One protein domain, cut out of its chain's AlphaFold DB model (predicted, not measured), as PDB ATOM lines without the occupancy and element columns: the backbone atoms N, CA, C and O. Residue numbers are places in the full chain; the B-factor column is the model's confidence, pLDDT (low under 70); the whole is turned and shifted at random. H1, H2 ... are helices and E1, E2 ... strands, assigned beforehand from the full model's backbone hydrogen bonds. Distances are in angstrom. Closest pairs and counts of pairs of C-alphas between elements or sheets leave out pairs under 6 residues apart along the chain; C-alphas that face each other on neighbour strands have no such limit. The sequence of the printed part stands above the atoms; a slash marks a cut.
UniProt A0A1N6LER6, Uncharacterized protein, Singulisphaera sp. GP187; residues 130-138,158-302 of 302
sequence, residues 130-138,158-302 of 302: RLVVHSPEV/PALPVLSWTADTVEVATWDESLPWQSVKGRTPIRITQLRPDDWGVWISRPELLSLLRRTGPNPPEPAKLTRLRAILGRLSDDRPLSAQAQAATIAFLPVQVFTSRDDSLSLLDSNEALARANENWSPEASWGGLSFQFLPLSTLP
ATOM      1  N   ARG A 130     109.535 127.829  94.318       81.06
ATOM      2  CA  ARG A 130     109.570 129.299  94.375       81.06
ATOM      3  C   ARG A 130     110.977 129.807  94.652       81.06
ATOM      4  O   ARG A 130     111.134 130.968  95.019       81.06
ATOM      5  N   LEU A 131     111.962 128.923  94.519       87.25
ATOM      6  CA  LEU A 131     113.341 129.213  94.837       87.25
ATOM      7  C   LEU A 131     113.876 130.239  93.845       87.25
ATOM      8  O   LEU A 131     113.737 130.100  92.626       87.25
ATOM      9  N   VAL A 132     114.467 131.279  94.404       89.44
ATOM     10  CA  VAL A 132     115.084 132.376  93.677       89.44
ATOM     11  C   VAL A 132     116.432 132.668  94.309       89.44
ATOM     12  O   VAL A 132     116.636 132.417  95.500       89.44
ATOM     13  N   VAL A 133     117.346 133.203  93.512       89.94
ATOM     14  CA  VAL A 133     118.648 133.651  93.995       89.94
ATOM     15  C   VAL A 133     118.931 135.070  93.541       89.94
ATOM     16  O   VAL A 133     118.617 135.439  92.409       89.94
ATOM     17  N   HIS A 134     119.540 135.880  94.395       88.56
ATOM     18  CA  HIS A 134     120.155 137.118  93.931       88.56
ATOM     19  C   HIS A 134     121.436 136.799  93.160       88.56
ATOM     20  O   HIS A 134     122.219 135.941  93.565       88.56
ATOM     21  N   SER A 135     121.661 137.496  92.040       78.06
ATOM     22  CA  SER A 135     122.927 137.375  91.312       78.06
ATOM     23  C   SER A 135     124.091 137.717  92.248       78.06
ATOM     24  O   SER A 135     124.020 138.756  92.922       78.06
ATOM     25  N   PRO A 136     125.173 136.913  92.273       68.12
ATOM     26  CA  PRO A 136     126.365 137.279  93.015       68.12
ATOM     27  C   PRO A 136     126.892 138.609  92.475       68.12
ATOM     28  O   PRO A 136     126.810 138.887  91.273       68.12
ATOM     29  N   GLU A 137     127.416 139.446  93.368       60.34
ATOM     30  CA  GLU A 137     128.182 140.616  92.954       60.34
ATOM     31  C   GLU A 137     129.341 140.134  92.085       60.34
ATOM     32  O   GLU A 137     130.244 139.443  92.557       60.34
ATOM     33  N   VAL A 138     129.345 140.535  90.815       47.06
ATOM     34  CA  VAL A 138     130.624 140.747  90.155       47.06
ATOM     35  C   VAL A 138     131.211 141.929  90.908       47.06
ATOM     36  O   VAL A 138     130.796 143.067  90.682       47.06
ATOM     37  N   PRO A 158     118.146 141.958  91.143       78.75
ATOM     38  CA  PRO A 158     116.929 141.257  90.778       78.75
ATOM     39  C   PRO A 158     117.015 139.816  91.280       78.75
ATOM     40  O   PRO A 158     118.017 139.133  91.057       78.75
ATOM     41  N   ALA A 159     115.970 139.351  91.954       86.69
ATOM     42  CA  ALA A 159     115.812 137.941  92.275       86.69
ATOM     43  C   ALA A 159     115.630 137.124  90.981       86.69
ATOM     44  O   ALA A 159     114.786 137.431  90.135       86.69
ATOM     45  N   LEU A 160     116.436 136.083  90.809       88.06
ATOM     46  CA  LEU A 160     116.479 135.257  89.607       88.06
ATOM     47  C   LEU A 160     115.866 133.879  89.900       88.06
ATOM     48  O   LEU A 160     116.342 133.196  90.810       88.06
ATOM     49  N   PRO A 161     114.825 133.443  89.165       87.81
ATOM     50  CA  PRO A 161     114.241 132.112  89.316       87.81
ATOM     51  C   PRO A 161     115.259 131.007  89.108       87.81
ATOM     52  O   PRO A 161     115.948 130.986  88.088       87.81
ATOM     53  N   VAL A 162     115.294 130.057  90.037       87.25
ATOM     54  CA  VAL A 162     116.096 128.843  89.906       87.25
ATOM     55  C   VAL A 162     115.336 127.829  89.051       87.25
ATOM     56  O   VAL A 162     114.259 127.371  89.430       87.25
ATOM     57  N   LEU A 163     115.912 127.470  87.904       84.38
ATOM     58  CA  LEU A 163     115.313 126.547  86.936       84.38
ATOM     59  C   LEU A 163     115.757 125.106  87.169       84.38
ATOM     60  O   LEU A 163     114.945 124.184  87.121       84.38
ATOM     61  N   SER A 164     117.050 124.909  87.413       83.38
ATOM     62  CA  SER A 164     117.644 123.611  87.724       83.38
ATOM     63  C   SER A 164     118.958 123.793  88.480       83.38
ATOM     64  O   SER A 164     119.475 124.902  88.609       83.38
ATOM     65  N   TRP A 165     119.497 122.703  89.015       85.12
ATOM     66  CA  TRP A 165     120.776 122.706  89.716       85.12
ATOM     67  C   TRP A 165     121.505 121.381  89.532       85.12
ATOM     68  O   TRP A 165     120.912 120.340  89.243       85.12
ATOM     69  N   THR A 166     122.815 121.440  89.718       85.25
ATOM     70  CA  THR A 166     123.719 120.302  89.844       85.25
ATOM     71  C   THR A 166     124.379 120.347  91.226       85.25
ATOM     72  O   THR A 166     123.964 121.117  92.091       85.25
ATOM     73  N   ALA A 167     125.406 119.525  91.455       81.62
ATOM     74  CA  ALA A 167     126.188 119.588  92.688       81.62
ATOM     75  C   ALA A 167     126.926 120.932  92.866       81.62
ATOM     76  O   ALA A 167     127.100 121.374  93.998       81.62
ATOM     77  N   ASP A 168     127.309 121.589  91.762       86.12
ATOM     78  CA  ASP A 168     128.202 122.757  91.784       86.12
ATOM     79  C   ASP A 168     127.597 124.019  91.156       86.12
ATOM     80  O   ASP A 168     128.112 125.123  91.360       86.12
ATOM     81  N   THR A 169     126.523 123.887  90.376       89.56
ATOM     82  CA  THR A 169     125.931 124.991  89.612       89.56
ATOM     83  C   THR A 169     124.421 125.065  89.758       89.56
ATOM     84  O   THR A 169     123.744 124.060  89.958       89.56
ATOM     85  N   VAL A 170     123.891 126.275  89.619       89.19
ATOM     86  CA  VAL A 170     122.462 126.587  89.588       89.19
ATOM     87  C   VAL A 170     122.187 127.323  88.293       89.19
ATOM     88  O   VAL A 170     122.812 128.340  88.012       89.19
ATOM     89  N   GLU A 171     121.256 126.808  87.506       89.62
ATOM     90  CA  GLU A 171     120.758 127.479  86.313       89.62
ATOM     91  C   GLU A 171     119.641 128.434  86.711       89.62
ATOM     92  O   GLU A 171     118.632 128.016  87.293       89.62
ATOM     93  N   VAL A 172     119.804 129.711  86.375       89.25
ATOM     94  CA  VAL A 172     118.816 130.747  86.683       89.25
ATOM     95  C   VAL A 172     118.257 131.399  85.431       89.25
ATOM     96  O   VAL A 172     118.951 131.553  84.424       89.25
ATOM     97  N   ALA A 173     116.995 131.819  85.497       86.88
ATOM     98  CA  ALA A 173     116.402 132.673  84.479       86.88
ATOM     99  C   ALA A 173     116.856 134.122  84.678       86.88
ATOM    100  O   ALA A 173     116.678 134.696  85.752       86.88
ATOM    101  N   THR A 174     117.400 134.724  83.624       86.12
ATOM    102  CA  THR A 174     117.711 136.157  83.585       86.12
ATOM    103  C   THR A 174     116.617 136.902  82.846       86.12
ATOM    104  O   THR A 174     116.218 136.516  81.747       86.12
ATOM    105  N   TRP A 175     116.113 137.967  83.456       81.38
ATOM    106  CA  TRP A 175     115.073 138.789  82.853       81.38
ATOM    107  C   TRP A 175     115.645 139.683  81.760       81.38
ATOM    108  O   TRP A 175     116.802 140.102  81.818       81.38
ATOM    109  N   ASP A 176     114.823 139.971  80.761       80.44
ATOM    110  CA  ASP A 176     115.076 141.069  79.843       80.44
ATOM    111  C   ASP A 176     115.003 142.387  80.622       80.44
ATOM    112  O   ASP A 176     113.993 142.691  81.253       80.44
ATOM    113  N   GLU A 177     116.082 143.167  80.590       78.31
ATOM    114  CA  GLU A 177     116.166 144.462  81.272       78.31
ATOM    115  C   GLU A 177     115.129 145.463  80.745       78.31
ATOM    116  O   GLU A 177     114.681 146.332  81.490       78.31
ATOM    117  N   SER A 178     114.724 145.328  79.476       78.00
ATOM    118  CA  SER A 178     113.696 146.174  78.863       78.00
ATOM    119  C   SER A 178     112.273 145.772  79.265       78.00
ATOM    120  O   SER A 178     111.369 146.608  79.258       78.00
ATOM    121  N   LEU A 179     112.077 144.506  79.652       72.25
ATOM    122  CA  LEU A 179     110.790 143.914  80.023       72.25
ATOM    123  C   LEU A 179     110.949 143.016  81.264       72.25
ATOM    124  O   LEU A 179     110.694 141.801  81.196       72.25
ATOM    125  N   PRO A 180     111.352 143.589  82.416       68.31
ATOM    126  CA  PRO A 180     111.620 142.810  83.612       68.31
ATOM    127  C   PRO A 180     110.353 142.068  84.029       68.31
ATOM    128  O   PRO A 180     109.250 142.622  84.004       68.31
ATOM    129  N   TRP A 181     110.515 140.793  84.389       68.69
ATOM    130  CA  TRP A 181     109.422 139.914  84.827       68.69
ATOM    131  C   TRP A 181     108.364 139.586  83.762       68.69
ATOM    132  O   TRP A 181     107.350 138.971  84.103       68.69
ATOM    133  N   GLN A 182     108.570 139.996  82.503       70.31
ATOM    134  CA  GLN A 182     107.686 139.664  81.376       70.31
ATOM    135  C   GLN A 182     108.387 138.802  80.332       70.31
ATOM    136  O   GLN A 182     107.759 137.947  79.726       70.31
ATOM    137  N   SER A 183     109.691 138.999  80.141       75.62
ATOM    138  CA  SER A 183     110.475 138.224  79.185       75.62
ATOM    139  C   SER A 183     111.763 137.729  79.825       75.62
ATOM    140  O   SER A 183     112.433 138.460  80.556       75.62
ATOM    141  N   VAL A 184     112.107 136.471  79.559       80.56
ATOM    142  CA  VAL A 184     113.388 135.885  79.957       80.56
ATOM    143  C   VAL A 184     114.373 136.095  78.811       80.56
ATOM    144  O   VAL A 184     114.167 135.587  77.713       80.56
ATOM    145  N   LYS A 185     115.463 136.819  79.076       82.62
ATOM    146  CA  LYS A 185     116.556 137.061  78.123       82.62
ATOM    147  C   LYS A 185     117.358 135.792  77.848       82.62
ATOM    148  O   LYS A 185     117.814 135.569  76.731       82.62
ATOM    149  N   GLY A 186     117.555 134.971  78.877       82.94
ATOM    150  CA  GLY A 186     118.334 133.746  78.771       82.94
ATOM    151  C   GLY A 186     118.469 132.993  80.087       82.94
ATOM    152  O   GLY A 186     117.937 133.398  81.124       82.94
ATOM    153  N   ARG A 187     119.205 131.882  80.025       87.94
ATOM    154  CA  ARG A 187     119.571 131.057  81.178       87.94
ATOM    155  C   ARG A 187     121.050 131.238  81.469       87.94
ATOM    156  O   ARG A 187     121.852 131.214  80.536       87.94
ATOM    157  N   THR A 188     121.383 131.419  82.739       88.88
ATOM    158  CA  THR A 188     122.760 131.648  83.174       88.88
ATOM    159  C   THR A 188     123.121 130.660  84.279       88.88
ATOM    160  O   THR A 188     122.425 130.629  85.296       88.88
ATOM    161  N   PRO A 189     124.216 129.894  84.140       91.25
ATOM    162  CA  PRO A 189     124.755 129.113  85.241       91.25
ATOM    163  C   PRO A 189     125.448 130.022  86.259       91.25
ATOM    164  O   PRO A 189     126.318 130.820  85.906       91.25
ATOM    165  N   ILE A 190     125.134 129.840  87.536       90.00
ATOM    166  CA  ILE A 190     125.841 130.435  88.674       90.00
ATOM    167  C   ILE A 190     126.473 129.306  89.482       90.00
ATOM    168  O   ILE A 190     125.832 128.287  89.739       90.00
ATOM    169  N   ARG A 191     127.733 129.456  89.903       89.88
ATOM    170  CA  ARG A 191     128.354 128.457  90.784       89.88
ATOM    171  C   ARG A 191     127.773 128.589  92.185       89.88
ATOM    172  O   ARG A 191     127.748 129.684  92.737       89.88
ATOM    173  N   ILE A 192     127.384 127.473  92.793       86.62
ATOM    174  CA  ILE A 192     126.823 127.449  94.152       86.62
ATOM    175  C   ILE A 192     127.805 128.058  95.159       86.62
ATOM    176  O   ILE A 192     127.395 128.771  96.066       86.62
ATOM    177  N   THR A 193     129.110 127.861  94.956       86.25
ATOM    178  CA  THR A 193     130.172 128.433  95.799       86.25
ATOM    179  C   THR A 193     130.264 129.961  95.754       86.25
ATOM    180  O   THR A 193     130.908 130.547  96.619       86.25
ATOM    181  N   GLN A 194     129.635 130.614  94.772       87.56
ATOM    182  CA  GLN A 194     129.557 132.076  94.674       87.56
ATOM    183  C   GLN A 194     128.341 132.653  95.410       87.56
ATOM    184  O   GLN A 194     128.288 133.862  95.622       87.56
ATOM    185  N   LEU A 195     127.374 131.810  95.786       85.94
ATOM    186  CA  LEU A 195     126.139 132.222  96.446       85.94
ATOM    187  C   LEU A 195     126.293 132.124  97.964       85.94
ATOM    188  O   LEU A 195     126.632 131.070  98.509       85.94
ATOM    189  N   ARG A 196     126.008 133.221  98.664       84.31
ATOM    190  CA  ARG A 196     125.920 133.250 100.128       84.31
ATOM    191  C   ARG A 196     124.559 132.691 100.562       84.31
ATOM    192  O   ARG A 196     123.612 132.746  99.780       84.31
ATOM    193  N   PRO A 197     124.401 132.212 101.807       79.50
ATOM    194  CA  PRO A 197     123.106 131.736 102.303       79.50
ATOM    195  C   PRO A 197     121.961 132.749 102.131       79.50
ATOM    196  O   PRO A 197     120.864 132.360 101.748       79.50
ATOM    197  N   ASP A 198     122.232 134.043 102.328       83.00
ATOM    198  CA  ASP A 198     121.236 135.116 102.177       83.00
ATOM    199  C   ASP A 198     120.920 135.473 100.716       83.00
ATOM    200  O   ASP A 198     119.934 136.159 100.451       83.00
ATOM    201  N   ASP A 199     121.730 135.004  99.760       87.62
ATOM    202  CA  ASP A 199     121.414 135.151  98.340       87.62
ATOM    203  C   ASP A 199     120.311 134.169  97.921       87.62
ATOM    204  O   ASP A 199     119.657 134.405  96.911       87.62
ATOM    205  N   TRP A 200     120.066 133.105  98.696       88.12
ATOM    206  CA  TRP A 200     118.973 132.162  98.467       88.12
ATOM    207  C   TRP A 200     117.694 132.617  99.160       88.12
ATOM    208  O   TRP A 200     117.677 132.919 100.354       88.12
ATOM    209  N   GLY A 201     116.583 132.573  98.436       90.12
ATOM    210  CA  GLY A 201     115.285 132.940  98.982       90.12
ATOM    211  C   GLY A 201     114.123 132.315  98.240       90.12
ATOM    212  O   GLY A 201     114.276 131.505  97.325       90.12
ATOM    213  N   VAL A 202     112.928 132.704  98.660       90.00
ATOM    214  CA  VAL A 202     111.677 132.358  97.993       90.00
ATOM    215  C   VAL A 202     110.934 133.618  97.599       90.00
ATOM    216  O   VAL A 202     110.928 134.601  98.339       90.00
ATOM    217  N   TRP A 203     110.243 133.573  96.465       88.75
ATOM    218  CA  TRP A 203     109.210 134.565  96.208       88.75
ATOM    219  C   TRP A 203     107.937 134.235  96.942       88.75
ATOM    220  O   TRP A 203     107.269 133.239  96.651       88.75
ATOM    221  N   ILE A 204     107.578 135.145  97.833       87.88
ATOM    222  CA  ILE A 204     106.355 135.084  98.606       87.88
ATOM    223  C   ILE A 204     105.470 136.262  98.223       87.88
ATOM    224  O   ILE A 204     105.958 137.370  98.019       87.88
ATOM    225  N   SER A 205     104.170 136.026  98.093       87.75
ATOM    226  CA  SER A 205     103.182 137.101  98.018       87.75
ATOM    227  C   SER A 205     102.807 137.589  99.416       87.75
ATOM    228  O   SER A 205     102.935 136.859 100.401       87.75
ATOM    229  N   ARG A 206     102.268 138.806  99.526       88.31
ATOM    230  CA  ARG A 206     101.837 139.336 100.830       88.31
ATOM    231  C   ARG A 206     100.833 138.418 101.557       88.31
ATOM    232  O   ARG A 206     101.022 138.175 102.748       88.31
ATOM    233  N   PRO A 207      99.810 137.832 100.896       88.38
ATOM    234  CA  PRO A 207      98.920 136.861 101.542       88.38
ATOM    235  C   PRO A 207      99.631 135.585 102.021       88.38
ATOM    236  O   PRO A 207      99.259 135.018 103.051       88.38
ATOM    237  N   GLU A 208     100.650 135.121 101.295       88.50
ATOM    238  CA  GLU A 208     101.460 133.973 101.708       88.50
ATOM    239  C   GLU A 208     102.341 134.322 102.914       88.50
ATOM    240  O   GLU A 208     102.428 133.507 103.827       88.50
ATOM    241  N   LEU A 209     102.901 135.536 102.983       90.75
ATOM    242  CA  LEU A 209     103.664 136.017 104.141       90.75
ATOM    243  C   LEU A 209     102.791 136.097 105.399       90.75
ATOM    244  O   LEU A 209     103.181 135.627 106.465       90.75
ATOM    245  N   LEU A 210     101.562 136.602 105.274       89.44
ATOM    246  CA  LEU A 210     100.594 136.594 106.377       89.44
ATOM    247  C   LEU A 210     100.173 135.171 106.775       89.44
ATOM    248  O   LEU A 210      99.872 134.897 107.936       89.44
ATOM    249  N   SER A 211     100.127 134.239 105.822       88.75
ATOM    250  CA  SER A 211      99.862 132.822 106.108       88.75
ATOM    251  C   SER A 211     101.045 132.156 106.804       88.75
ATOM    252  O   SER A 211     100.836 131.355 107.711       88.75
ATOM    253  N   LEU A 212     102.267 132.533 106.431       88.44
ATOM    254  CA  LEU A 212     103.493 132.105 107.080       88.44
ATOM    255  C   LEU A 212     103.527 132.584 108.537       88.44
ATOM    256  O   LEU A 212     103.590 131.741 109.421       88.44
ATOM    257  N   LEU A 213     103.323 133.881 108.790       88.44
ATOM    258  CA  LEU A 213     103.244 134.459 110.142       88.44
ATOM    259  C   LEU A 213     102.223 133.748 111.046       88.44
ATOM    260  O   LEU A 213     102.486 133.488 112.218       88.44
ATOM    261  N   ARG A 214     101.055 133.387 110.499       85.94
ATOM    262  CA  ARG A 214     100.036 132.619 111.238       85.94
ATOM    263  C   ARG A 214     100.499 131.203 111.587       85.94
ATOM    264  O   ARG A 214     100.144 130.701 112.647       85.94
ATOM    265  N   ARG A 215     101.265 130.556 110.703       83.38
ATOM    266  CA  ARG A 215     101.792 129.193 110.900       83.38
ATOM    267  C   ARG A 215     103.022 129.157 111.803       83.38
ATOM    268  O   ARG A 215     103.270 128.125 112.412       83.38
ATOM    269  N   THR A 216     103.786 130.242 111.883       80.88
ATOM    270  CA  THR A 216     105.025 130.304 112.668       80.88
ATOM    271  C   THR A 216     104.839 130.887 114.061       80.88
ATOM    272  O   THR A 216     105.790 130.851 114.830       80.88
ATOM    273  N   GLY A 217     103.639 131.376 114.403       76.75
ATOM    274  CA  GLY A 217     103.307 131.979 115.697       76.75
ATOM    275  C   GLY A 217     103.594 131.103 116.934       76.75
ATOM    276  O   GLY A 217     104.104 129.994 116.819       76.75
ATOM    277  N   PRO A 218     103.246 131.568 118.149       72.50
ATOM    278  CA  PRO A 218     103.734 130.988 119.410       72.50
ATOM    279  C   PRO A 218     103.390 129.504 119.620       72.50
ATOM    280  O   PRO A 218     104.125 128.809 120.313       72.50
ATOM    281  N   ASN A 219     102.310 129.014 119.003       76.25
ATOM    282  CA  ASN A 219     101.926 127.601 118.991       76.25
ATOM    283  C   ASN A 219     101.771 127.136 117.534       76.25
ATOM    284  O   ASN A 219     100.647 127.113 117.021       76.25
ATOM    285  N   PRO A 220     102.876 126.830 116.831       77.00
ATOM    286  CA  PRO A 220     102.812 126.498 115.418       77.00
ATOM    287  C   PRO A 220     102.100 125.147 115.233       77.00
ATOM    288  O   PRO A 220     102.413 124.185 115.938       77.00
ATOM    289  N   PRO A 221     101.155 125.030 114.283       74.00
ATOM    290  CA  PRO A 221     100.444 123.775 114.033       74.00
ATOM    291  C   PRO A 221     101.345 122.692 113.419       74.00
ATOM    292  O   PRO A 221     100.971 121.522 113.399       74.00
ATOM    293  N   GLU A 222     102.506 123.071 112.876       76.44
ATOM    294  CA  GLU A 222     103.399 122.192 112.123       76.44
ATOM    295  C   GLU A 222     104.875 122.497 112.429       76.44
ATOM    296  O   GLU A 222     105.204 123.624 112.806       76.44
ATOM    297  N   PRO A 223     105.791 121.530 112.230       77.81
ATOM    298  CA  PRO A 223     107.221 121.758 112.411       77.81
ATOM    299  C   PRO A 223     107.753 122.851 111.472       77.81
ATOM    300  O   PRO A 223     107.417 122.870 110.286       77.81
ATOM    301  N   ALA A 224     108.671 123.680 111.972       77.12
ATOM    302  CA  ALA A 224     109.394 124.722 111.231       77.12
ATOM    303  C   ALA A 224     109.857 124.277 109.829       77.12
ATOM    304  O   ALA A 224     109.475 124.855 108.809       77.12
ATOM    305  N   LYS A 225     110.563 123.140 109.774       79.44
ATOM    306  CA  LYS A 225     111.068 122.527 108.537       79.44
ATOM    307  C   LYS A 225     109.978 122.280 107.488       79.44
ATOM    308  O   LYS A 225     110.224 122.409 106.289       79.44
ATOM    309  N   LEU A 226     108.771 121.922 107.922       81.69
ATOM    310  CA  LEU A 226     107.647 121.649 107.032       81.69
ATOM    311  C   LEU A 226     107.025 122.949 106.505       81.69
ATOM    312  O   LEU A 226     106.668 123.030 105.328       81.69
ATOM    313  N   THR A 227     106.979 123.987 107.338       83.62
ATOM    314  CA  THR A 227     106.597 125.344 106.935       83.62
ATOM    315  C   THR A 227     107.564 125.911 105.889       83.62
ATOM    316  O   THR A 227     107.117 126.417 104.856       83.62
ATOM    317  N   ARG A 228     108.879 125.733 106.076       84.56
ATOM    318  CA  ARG A 228     109.907 126.097 105.082       84.56
ATOM    319  C   ARG A 228     109.722 125.353 103.765       84.56
ATOM    320  O   ARG A 228     109.699 125.968 102.701       84.56
ATOM    321  N   LEU A 229     109.518 124.037 103.828       84.62
ATOM    322  CA  LEU A 229     109.257 123.221 102.643       84.62
ATOM    323  C   LEU A 229     108.013 123.712 101.883       84.62
ATOM    324  O   LEU A 229     108.032 123.802 100.657       84.62
ATOM    325  N   ARG A 230     106.942 124.086 102.592       84.88
ATOM    326  CA  ARG A 230     105.745 124.679 101.978       84.88
ATOM    327  C   ARG A 230     106.021 126.026 101.320       84.88
ATOM    328  O   ARG A 230     105.466 126.270 100.250       84.88
ATOM    329  N   ALA A 231     106.852 126.877 101.920       86.06
ATOM    330  CA  ALA A 231     107.261 128.148 101.323       86.06
ATOM    331  C   ALA A 231     108.007 127.925 100.000       86.06
ATOM    332  O   ALA A 231     107.603 128.462  98.971       86.06
ATOM    333  N   ILE A 232     109.006 127.035 100.001       85.44
ATOM    334  CA  ILE A 232     109.780 126.664  98.803       85.44
ATOM    335  C   ILE A 232     108.876 126.087  97.714       85.44
ATOM    336  O   ILE A 232     109.088 126.339  96.533       85.44
ATOM    337  N   LEU A 233     107.845 125.334  98.086       80.00
ATOM    338  CA  LEU A 233     106.897 124.767  97.134       80.00
ATOM    339  C   LEU A 233     105.779 125.735  96.716       80.00
ATOM    340  O   LEU A 233     104.947 125.352  95.898       80.00
ATOM    341  N   GLY A 234     105.696 126.949  97.271       78.12
ATOM    342  CA  GLY A 234     104.580 127.870  97.020       78.12
ATOM    343  C   GLY A 234     103.223 127.296  97.449       78.12
ATOM    344  O   GLY A 234     102.231 127.423  96.734       78.12
ATOM    345  N   ARG A 235     103.195 126.577  98.580       79.38
ATOM    346  CA  ARG A 235     102.018 125.883  99.141       79.38
ATOM    347  C   ARG A 235     101.640 126.381 100.541       79.38
ATOM    348  O   ARG A 235     100.981 125.669 101.291       79.38
ATOM    349  N   LEU A 236     102.039 127.599 100.909       80.00
ATOM    350  CA  LEU A 236     101.728 128.177 102.229       80.00
ATOM    351  C   LEU A 236     100.227 128.393 102.455       80.00
ATOM    352  O   LEU A 236      99.735 128.215 103.571       80.00
ATOM    353  N   SER A 237      99.509 128.725 101.382       76.44
ATOM    354  CA  SER A 237      98.054 128.912 101.373       76.44
ATOM    355  C   SER A 237      97.277 127.625 101.051       76.44
ATOM    356  O   SER A 237      96.070 127.684 100.834       76.44
ATOM    357  N   ASP A 238      97.956 126.476 100.935       75.12
ATOM    358  CA  ASP A 238      97.335 125.178 100.659       75.12
ATOM    359  C   ASP A 238      97.249 124.351 101.946       75.12
ATOM    360  O   ASP A 238      98.260 123.893 102.488       75.12
ATOM    361  N   ASP A 239      96.021 124.141 102.414       69.50
ATOM    362  CA  ASP A 239      95.745 123.430 103.662       69.50
ATOM    363  C   ASP A 239      95.876 121.908 103.535       69.50
ATOM    364  O   ASP A 239      95.902 121.201 104.542       69.50
ATOM    365  N   ARG A 240      96.023 121.374 102.315       76.69
ATOM    366  CA  ARG A 240      96.223 119.933 102.125       76.69
ATOM    367  C   ARG A 240      97.574 119.506 102.709       76.69
ATOM    368  O   ARG A 240      98.595 120.101 102.343       76.69
ATOM    369  N   PRO A 241      97.621 118.469 103.565       72.62
ATOM    370  CA  PRO A 241      98.870 117.993 104.143       72.62
ATOM    371  C   PRO A 241      99.812 117.461 103.057       72.62
ATOM    372  O   PRO A 241      99.391 116.827 102.087       72.62
ATOM    373  N   LEU A 242     101.110 117.717 103.221       74.50
ATOM    374  CA  LEU A 242     102.150 117.058 102.433       74.50
ATOM    375  C   LEU A 242     102.350 115.647 102.997       74.50
ATOM    376  O   LEU A 242     102.655 115.509 104.178       74.50
ATOM    377  N   SER A 243     102.204 114.598 102.184       80.25
ATOM    378  CA  SER A 243     102.485 113.230 102.641       80.25
ATOM    379  C   SER A 243     103.969 113.062 102.988       80.25
ATOM    380  O   SER A 243     104.825 113.682 102.357       80.25
ATOM    381  N   ALA A 244     104.297 112.204 103.959       80.88
ATOM    382  CA  ALA A 244     105.688 111.967 104.366       80.88
ATOM    383  C   ALA A 244     106.582 111.541 103.185       80.88
ATOM    384  O   ALA A 244     107.716 112.000 103.057       80.88
ATOM    385  N   GLN A 245     106.042 110.734 102.266       77.38
ATOM    386  CA  GLN A 245     106.733 110.329 101.043       77.38
ATOM    387  C   GLN A 245     107.022 111.522 100.118       77.38
ATOM    388  O   GLN A 245     108.138 111.653  99.618       77.38
ATOM    389  N   ALA A 246     106.051 112.419  99.914       73.44
ATOM    390  CA  ALA A 246     106.242 113.615  99.094       73.44
ATOM    391  C   ALA A 246     107.238 114.591  99.734       73.44
ATOM    392  O   ALA A 246     108.031 115.211  99.025       73.44
ATOM    393  N   GLN A 247     107.230 114.700 101.066       81.50
ATOM    394  CA  GLN A 247     108.210 115.492 101.807       81.50
ATOM    395  C   GLN A 247     109.622 114.946 101.595       81.50
ATOM    396  O   GLN A 247     110.491 115.685 101.142       81.50
ATOM    397  N   ALA A 248     109.838 113.651 101.848       79.88
ATOM    398  CA  ALA A 248     111.143 113.012 101.693       79.88
ATOM    399  C   ALA A 248     111.674 113.118 100.255       79.88
ATOM    400  O   ALA A 248     112.822 113.506 100.051       79.88
ATOM    401  N   ALA A 249     110.822 112.861  99.257       77.44
ATOM    402  CA  ALA A 249     111.193 112.983  97.850       77.44
ATOM    403  C   ALA A 249     111.557 114.425  97.458       77.44
ATOM    404  O   ALA A 249     112.476 114.638  96.675       77.44
ATOM    405  N   THR A 250     110.854 115.421  98.008       77.25
ATOM    406  CA  THR A 250     111.155 116.833  97.730       77.25
ATOM    407  C   THR A 250     112.460 117.261  98.395       77.25
ATOM    408  O   THR A 250     113.284 117.910  97.761       77.25
ATOM    409  N   ILE A 251     112.670 116.870  99.655       79.12
ATOM    410  CA  ILE A 251     113.901 117.176 100.392       79.12
ATOM    411  C   ILE A 251     115.115 116.565  99.688       79.12
ATOM    412  O   ILE A 251     116.129 117.236  99.564       79.12
ATOM    413  N   ALA A 252     114.999 115.333  99.186       78.69
ATOM    414  CA  ALA A 252     116.072 114.667  98.450       78.69
ATOM    415  C   ALA A 252     116.403 115.333  97.103       78.69
ATOM    416  O   ALA A 252     117.503 115.156  96.590       78.69
ATOM    417  N   PHE A 253     115.452 116.066  96.515       77.69
ATOM    418  CA  PHE A 253     115.642 116.746  95.236       77.69
ATOM    419  C   PHE A 253     116.297 118.124  95.399       77.69
ATOM    420  O   PHE A 253     117.097 118.523  94.557       77.69
ATOM    421  N   LEU A 254     115.960 118.851  96.468       79.19
ATOM    422  CA  LEU A 254     116.450 120.208  96.721       79.19
ATOM    423  C   LEU A 254     117.954 120.232  97.069       79.19
ATOM    424  O   LEU A 254     118.446 119.296  97.703       79.19
ATOM    425  N   PRO A 255     118.688 121.307  96.712       76.31
ATOM    426  CA  PRO A 255     120.088 121.457  97.094       76.31
ATOM    427  C   PRO A 255     120.250 121.422  98.612       76.31
ATOM    428  O   PRO A 255     119.447 122.005  99.343       76.31
ATOM    429  N   VAL A 256     121.330 120.810  99.096       77.19
ATOM    430  CA  VAL A 256     121.637 120.750 100.537       77.19
ATOM    431  C   VAL A 256     121.712 122.158 101.137       77.19
ATOM    432  O   VAL A 256     121.225 122.382 102.244       77.19
ATOM    433  N   GLN A 257     122.211 123.122 100.358       74.94
ATOM    434  CA  GLN A 257     122.347 124.532 100.726       74.94
ATOM    435  C   GLN A 257     121.017 125.198 101.115       74.94
ATOM    436  O   GLN A 257     121.007 126.121 101.922       74.94
ATOM    437  N   VAL A 258     119.886 124.705 100.592       74.94
ATOM    438  CA  VAL A 258     118.535 125.204 100.912       74.94
ATOM    439  C   VAL A 258     118.123 124.856 102.347       74.94
ATOM    440  O   VAL A 258     117.289 125.539 102.946       74.94
ATOM    441  N   PHE A 259     118.701 123.793 102.910       71.56
ATOM    442  CA  PHE A 259     118.415 123.333 104.266       71.56
ATOM    443  C   PHE A 259     119.554 123.578 105.251       71.56
ATOM    444  O   PHE A 259     119.303 123.536 106.450       71.56
ATOM    445  N   THR A 260     120.772 123.861 104.786       64.38
ATOM    446  CA  THR A 260     121.852 124.320 105.663       64.38
ATOM    447  C   THR A 260     121.610 125.781 106.016       64.38
ATOM    448  O   THR A 260     122.097 126.692 105.345       64.38
ATOM    449  N   SER A 261     120.830 126.016 107.066       53.19
ATOM    450  CA  SER A 261     120.884 127.306 107.739       53.19
ATOM    451  C   SER A 261     122.272 127.453 108.360       53.19
ATOM    452  O   SER A 261     122.812 126.495 108.914       53.19
ATOM    453  N   ARG A 262     122.863 128.650 108.280       47.38
ATOM    454  CA  ARG A 262     124.075 128.979 109.052       47.38
ATOM    455  C   ARG A 262     123.824 128.826 110.560       47.38
ATOM    456  O   ARG A 262     124.761 128.557 111.299       47.38
ATOM    457  N   ASP A 263     122.552 128.910 110.944       44.47
ATOM    458  CA  ASP A 263     122.029 128.698 112.278       44.47
ATOM    459  C   ASP A 263     120.884 127.676 112.204       44.47
ATOM    460  O   ASP A 263     119.736 128.036 111.938       44.47
ATOM    461  N   ASP A 264     121.144 126.408 112.526       48.59
ATOM    462  CA  ASP A 264     120.102 125.443 112.958       48.59
ATOM    463  C   ASP A 264     119.416 125.889 114.284       48.59
ATOM    464  O   ASP A 264     118.710 125.128 114.946       48.59
ATOM    465  N   SER A 265     119.642 127.141 114.688       47.94
ATOM    466  CA  SER A 265     119.355 127.755 115.974       47.94
ATOM    467  C   SER A 265     118.747 129.156 115.854       47.94
ATOM    468  O   SER A 265     118.806 129.909 116.822       47.94
ATOM    469  N   LEU A 266     118.163 129.542 114.711       56.72
ATOM    470  CA  LEU A 266     117.198 130.644 114.759       56.72
ATOM    471  C   LEU A 266     116.008 130.145 115.567       56.72
ATOM    472  O   LEU A 266     115.306 129.211 115.170       56.72
ATOM    473  N   SER A 267     115.827 130.717 116.754       66.44
ATOM    474  CA  SER A 267     114.670 130.375 117.560       66.44
ATOM    475  C   SER A 267     113.411 130.748 116.768       66.44
ATOM    476  O   SER A 267     113.399 131.717 116.010       66.44
ATOM    477  N   LEU A 268     112.318 129.999 116.945       70.62
ATOM    478  CA  LEU A 268     111.027 130.330 116.320       70.62
ATOM    479  C   LEU A 268     110.609 131.792 116.577       70.62
ATOM    480  O   LEU A 268     109.894 132.387 115.772       70.62
ATOM    481  N   LEU A 269     111.059 132.368 117.696       70.75
ATOM    482  CA  LEU A 269     110.855 133.768 118.060       70.75
ATOM    483  C   LEU A 269     111.609 134.718 117.120       70.75
ATOM    484  O   LEU A 269     110.990 135.637 116.588       70.75
ATOM    485  N   ASP A 270     112.887 134.457 116.850       78.81
ATOM    486  CA  ASP A 270     113.708 135.281 115.955       78.81
ATOM    487  C   ASP A 270     113.194 135.225 114.510       78.81
ATOM    488  O   ASP A 270     113.104 136.253 113.834       78.81
ATOM    489  N   SER A 271     112.776 134.041 114.041       80.44
ATOM    490  CA  SER A 271     112.138 133.895 112.726       80.44
ATOM    491  C   SER A 271     110.817 134.663 112.656       80.44
ATOM    492  O   SER A 271     110.567 135.365 111.681       80.44
ATOM    493  N   ASN A 272     109.971 134.590 113.688       84.88
ATOM    494  CA  ASN A 272     108.725 135.362 113.729       84.88
ATOM    495  C   ASN A 272     108.968 136.866 113.688       84.88
ATOM    496  O   ASN A 272     108.259 137.579 112.979       84.88
ATOM    497  N   GLU A 273     109.960 137.350 114.431       87.00
ATOM    498  CA  GLU A 273     110.302 138.765 114.434       87.00
ATOM    499  C   GLU A 273     110.828 139.204 113.062       87.00
ATOM    500  O   GLU A 273     110.384 140.222 112.528       87.00
ATOM    501  N   ALA A 274     111.700 138.408 112.435       86.81
ATOM    502  CA  ALA A 274     112.184 138.668 111.081       86.81
ATOM    503  C   ALA A 274     111.036 138.716 110.055       86.81
ATOM    504  O   ALA A 274     110.981 139.629 109.229       86.81
ATOM    505  N   LEU A 275     110.080 137.786 110.140       89.50
ATOM    506  CA  LEU A 275     108.893 137.763 109.283       89.50
ATOM    507  C   LEU A 275     107.962 138.958 109.535       89.50
ATOM    508  O   LEU A 275     107.394 139.506 108.587       89.50
ATOM    509  N   ALA A 276     107.810 139.386 110.792       89.69
ATOM    510  CA  ALA A 276     107.013 140.557 111.144       89.69
ATOM    511  C   ALA A 276     107.638 141.828 110.553       89.69
ATOM    512  O   ALA A 276     106.954 142.578 109.855       89.69
ATOM    513  N   ARG A 277     108.959 141.996 110.713       90.50
ATOM    514  CA  ARG A 277     109.716 143.092 110.092       90.50
ATOM    515  C   ARG A 277     109.633 143.058 108.566       90.50
ATOM    516  O   ARG A 277     109.540 144.118 107.951       90.50
ATOM    517  N   ALA A 278     109.652 141.878 107.943       89.19
ATOM    518  CA  ALA A 278     109.480 141.745 106.493       89.19
ATOM    519  C   ALA A 278     108.083 142.206 106.034       89.19
ATOM    520  O   ALA A 278     107.962 142.876 105.012       89.19
ATOM    521  N   ASN A 279     107.031 141.907 106.805       92.06
ATOM    522  CA  ASN A 279     105.672 142.366 106.506       92.06
ATOM    523  C   ASN A 279     105.489 143.878 106.720       92.06
ATOM    524  O   ASN A 279     104.773 144.521 105.951       92.06
ATOM    525  N   GLU A 280     106.115 144.446 107.751       91.31
ATOM    526  CA  GLU A 280     106.113 145.893 108.002       91.31
ATOM    527  C   GLU A 280     106.850 146.656 106.897       91.31
ATOM    528  O   GLU A 280     106.333 147.637 106.368       91.31
ATOM    529  N   ASN A 281     108.019 146.155 106.490       90.56
ATOM    530  CA  ASN A 281     108.853 146.735 105.436       90.56
ATOM    531  C   ASN A 281     108.548 146.147 104.052       90.56
ATOM    532  O   ASN A 281     109.441 146.039 103.207       90.56
ATOM    533  N   TRP A 282     107.301 145.730 103.822       88.94
ATOM    534  CA  TRP A 282     106.905 145.102 102.570       88.94
ATOM    535  C   TRP A 282     107.200 146.026 101.384       88.94
ATOM    536  O   TRP A 282     106.578 147.079 101.224       88.94
ATOM    537  N   SER A 283     108.117 145.593 100.522       86.38
ATOM    538  CA  SER A 283     108.471 146.282  99.287       86.38
ATOM    539  C   SER A 283     108.446 145.265  98.151       86.38
ATOM    540  O   SER A 283     109.287 144.368  98.132       86.38
ATOM    541  N   PRO A 284     107.483 145.353  97.220       83.19
ATOM    542  CA  PRO A 284     107.378 144.381  96.148       83.19
ATOM    543  C   PRO A 284     108.553 144.516  95.175       83.19
ATOM    544  O   PRO A 284     108.850 145.608  94.697       83.19
ATOM    545  N   GLU A 285     109.191 143.394  94.866       79.69
ATOM    546  CA  GLU A 285     110.271 143.305  93.874       79.69
ATOM    547  C   GLU A 285     109.753 142.856  92.508       79.69
ATOM    548  O   GLU A 285     110.305 143.219  91.471       79.69
ATOM    549  N   ALA A 286     108.658 142.095  92.513       75.94
ATOM    550  CA  ALA A 286     107.961 141.659  91.317       75.94
ATOM    551  C   ALA A 286     106.442 141.754  91.513       75.94
ATOM    552  O   ALA A 286     105.933 141.761  92.636       75.94
ATOM    553  N   SER A 287     105.693 141.834  90.416       70.12
ATOM    554  CA  SER A 287     104.230 141.866  90.441       70.12
ATOM    555  C   SER A 287     103.657 141.121  89.238       70.12
ATOM    556  O   SER A 287     104.069 141.365  88.106       70.12
ATOM    557  N   TRP A 288     102.697 140.228  89.483       69.50
ATOM    558  CA  TRP A 288     102.012 139.410  88.479       69.50
ATOM    559  C   TRP A 288     100.512 139.348  88.787       69.50
ATOM    560  O   TRP A 288     100.122 138.955  89.885       69.50
ATOM    561  N   GLY A 289      99.662 139.742  87.832       59.88
ATOM    562  CA  GLY A 289      98.207 139.554  87.915       59.88
ATOM    563  C   GLY A 289      97.539 140.203  89.129       59.88
ATOM    564  O   GLY A 289      96.592 139.649  89.682       59.88
ATOM    565  N   GLY A 290      98.062 141.346  89.586       65.88
ATOM    566  CA  GLY A 290      97.581 142.041  90.785       65.88
ATOM    567  C   GLY A 290      98.115 141.480  92.110       65.88
ATOM    568  O   GLY A 290      97.767 141.996  93.170       65.88
ATOM    569  N   LEU A 291      98.978 140.461  92.071       71.44
ATOM    570  CA  LEU A 291      99.729 139.969  93.223       71.44
ATOM    571  C   LEU A 291     101.160 140.481  93.157       71.44
ATOM    572  O   LEU A 291     101.837 140.326  92.147       71.44
ATOM    573  N   SER A 292     101.639 141.047  94.257       82.12
ATOM    574  CA  SER A 292     103.033 141.456  94.373       82.12
ATOM    575  C   SER A 292     103.826 140.452  95.194       82.12
ATOM    576  O   SER A 292     103.303 139.874  96.152       82.12
ATOM    577  N   PHE A 293     105.079 140.263  94.807       85.62
ATOM    578  CA  PHE A 293     106.004 139.298  95.371       85.62
ATOM    579  C   PHE A 293     107.238 140.018  95.890       85.62
ATOM    580  O   PHE A 293     107.721 140.976  95.283       85.62
ATOM    581  N   GLN A 294     107.735 139.535  97.016       89.50
ATOM    582  CA  GLN A 294     108.972 139.986  97.627       89.50
ATOM    583  C   GLN A 294     109.908 138.786  97.749       89.50
ATOM    584  O   GLN A 294     109.455 137.658  97.981       89.50
ATOM    585  N   PHE A 295     111.205 139.021  97.565       90.19
ATOM    586  CA  PHE A 295     112.219 138.053  97.941       90.19
ATOM    587  C   PHE A 295     112.258 137.929  99.463       90.19
ATOM    588  O   PHE A 295     112.441 138.909 100.184       90.19
ATOM    589  N   LEU A 296     112.092 136.707  99.955       90.44
ATOM    590  CA  LEU A 296     112.248 136.381 101.362       90.44
ATOM    591  C   LEU A 296     113.445 135.430 101.509       90.44
ATOM    592  O   LEU A 296     113.362 134.304 101.003       90.44
ATOM    593  N   PRO A 297     114.550 135.846 102.162       89.31
ATOM    594  CA  PRO A 297     115.729 135.000 102.322       89.31
ATOM    595  C   PRO A 297     115.383 133.696 103.044       89.31
ATOM    596  O   PRO A 297     114.610 133.703 104.005       89.31
ATOM    597  N   LEU A 298     115.987 132.575 102.646       86.38
ATOM    598  CA  LEU A 298     115.768 131.290 103.321       86.38
ATOM    599  C   LEU A 298     116.194 131.326 104.793       86.38
ATOM    600  O   LEU A 298     115.607 130.617 105.607       86.38
ATOM    601  N   SER A 299     117.161 132.180 105.138       81.25
ATOM    602  CA  SER A 299     117.596 132.441 106.514       81.25
ATOM    603  C   SER A 299     116.504 133.067 107.387       81.25
ATOM    604  O   SER A 299     116.539 132.912 108.598       81.25
ATOM    605  N   THR A 300     115.497 133.728 106.806       82.94
ATOM    606  CA  THR A 300     114.354 134.275 107.565       82.94
ATOM    607  C   THR A 300     113.240 133.254 107.804       82.94
ATOM    608  O   THR A 300     112.353 133.485 108.626       82.94
ATOM    609  N   LEU A 301     113.269 132.124 107.093       81.88
ATOM    610  CA  LEU A 301     112.307 131.046 107.276       81.88
ATOM    611  C   LEU A 301     112.722 130.178 108.475       81.88
ATOM    612  O   LEU A 301     113.913 129.893 108.621       81.88
ATOM    613  N   PRO A 302     111.764 129.714 109.297       73.44
ATOM    614  CA  PRO A 302     112.039 128.795 110.401       73.44
ATOM    615  C   PRO A 302     112.522 127.436 109.880       73.44
ATOM    616  O   PRO A 302     112.157 127.038 108.750       73.44
TER     617      PRO A 302
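This is residues 130 to 138 and 158 to 302 of the 302 residues of an uncharacterized protein of Singulisphaera sp. GP187 (UniProt A0A1N6LER6). One long antiparallel sheet of seven strands twists and curls like part of a barrel, with H1, H2 and H4 grouped side by side near its strands E5 and E7, H3 set off near H2, and the strands E2, E3 and E4 making the other end of the domain. The printed part has 154 residues, with four named helices and seven named strands in the order E1 E2 E3 E4 E5 H1 H2 H3 H4 E6 E7. The sheet's order is E4 E3 E2 E1 E5 E7 E6, and the class is mixed, helices and strands. The whole is compact, with a radius of gyration of the C-alphas of 15.4 A, and rounded, with spans of 45 by 35 by 28 A.

The strongly twisted sheet has as edge strands E4, residues 184 to 191, and E6, residues 286 to 288. E3, residues 169 to 175, and E2, residues 159 to 165, follow from E4; E2 E3 E4 form a meander, each strand the antiparallel neighbour of the one before. N 172 and O 188 are 3.0 A apart across E3 and E4, and N 171 and O 164 are 2.8 A apart across E3 and E2. Pairing is staggered on E2, which pairs with E3 over residues 162 to 165 and with E1, residues 131 to 134, over 159 to 161, where N 160 and O 133 are 2.8 A apart. E5, residues 200 to 205, is antiparallel to E1, with N 132 and O 201 at 2.9 A, and to E7, residues 291 to 297, with N 204 and O 294 at 3.1 A. E6 and E7 form a hairpin, with N 288 and O 291 at 2.8 A. H1, residues 206 to 216, is on the sheet at a height of 8.7 A, over E5 and slantwise to it at 48 degrees on the local plane. H2, residues 224 to 232, only grazes the sheet with residues 228 to 232; H4, residues 268 to 280, does so with 274 to 279. H1 and H2 form a helical hairpin and touch at a shallow tilt of 15 degrees, opposite ways, the closest C-alphas being those of Thr 216 and Ala 224, 7.2 A apart. H1 touches H4 at a shallow tilt of 19 degrees, opposite ways, with C-alphas of Thr 216 and Asn 272 closest at 6.4 A. H3, residues 244 to 253, is not on the sheet and is close to but not clearly touching H2, the closest C-alphas being those of Leu 229 and Gln 247, 7.8 A apart. In H1, H2, H3 and H4 every O i to N i+4 pair is within hydrogen-bond range.

E4 is 19.9 A long, E7 19.1 A, E3 18.8 A, E5 16.6 A and E2 16.2 A; H4 is 18.3 A and H1 15.2 A. E1 begins at C-alpha 131, (113.341, 129.213, 94.837), H4 begins at C-alpha 268, (111.027, 130.330, 116.320), and E7 ends at C-alpha 297, (115.729, 135.000, 102.322).

The two C-alphas farthest apart, those of Ser 178 and Asn 219, are 45.8 A apart. Residues 139 to 157 are not printed, and C-alphas 138 and 158 are 13.7 A apart across this cut, which lies in the link from E1 to E2. The links from H2 to H3 and from H3 to H4 are long. Mean pLDDT of the printed part is 80.3, and 17 residues are under 70, among them 260 to 267.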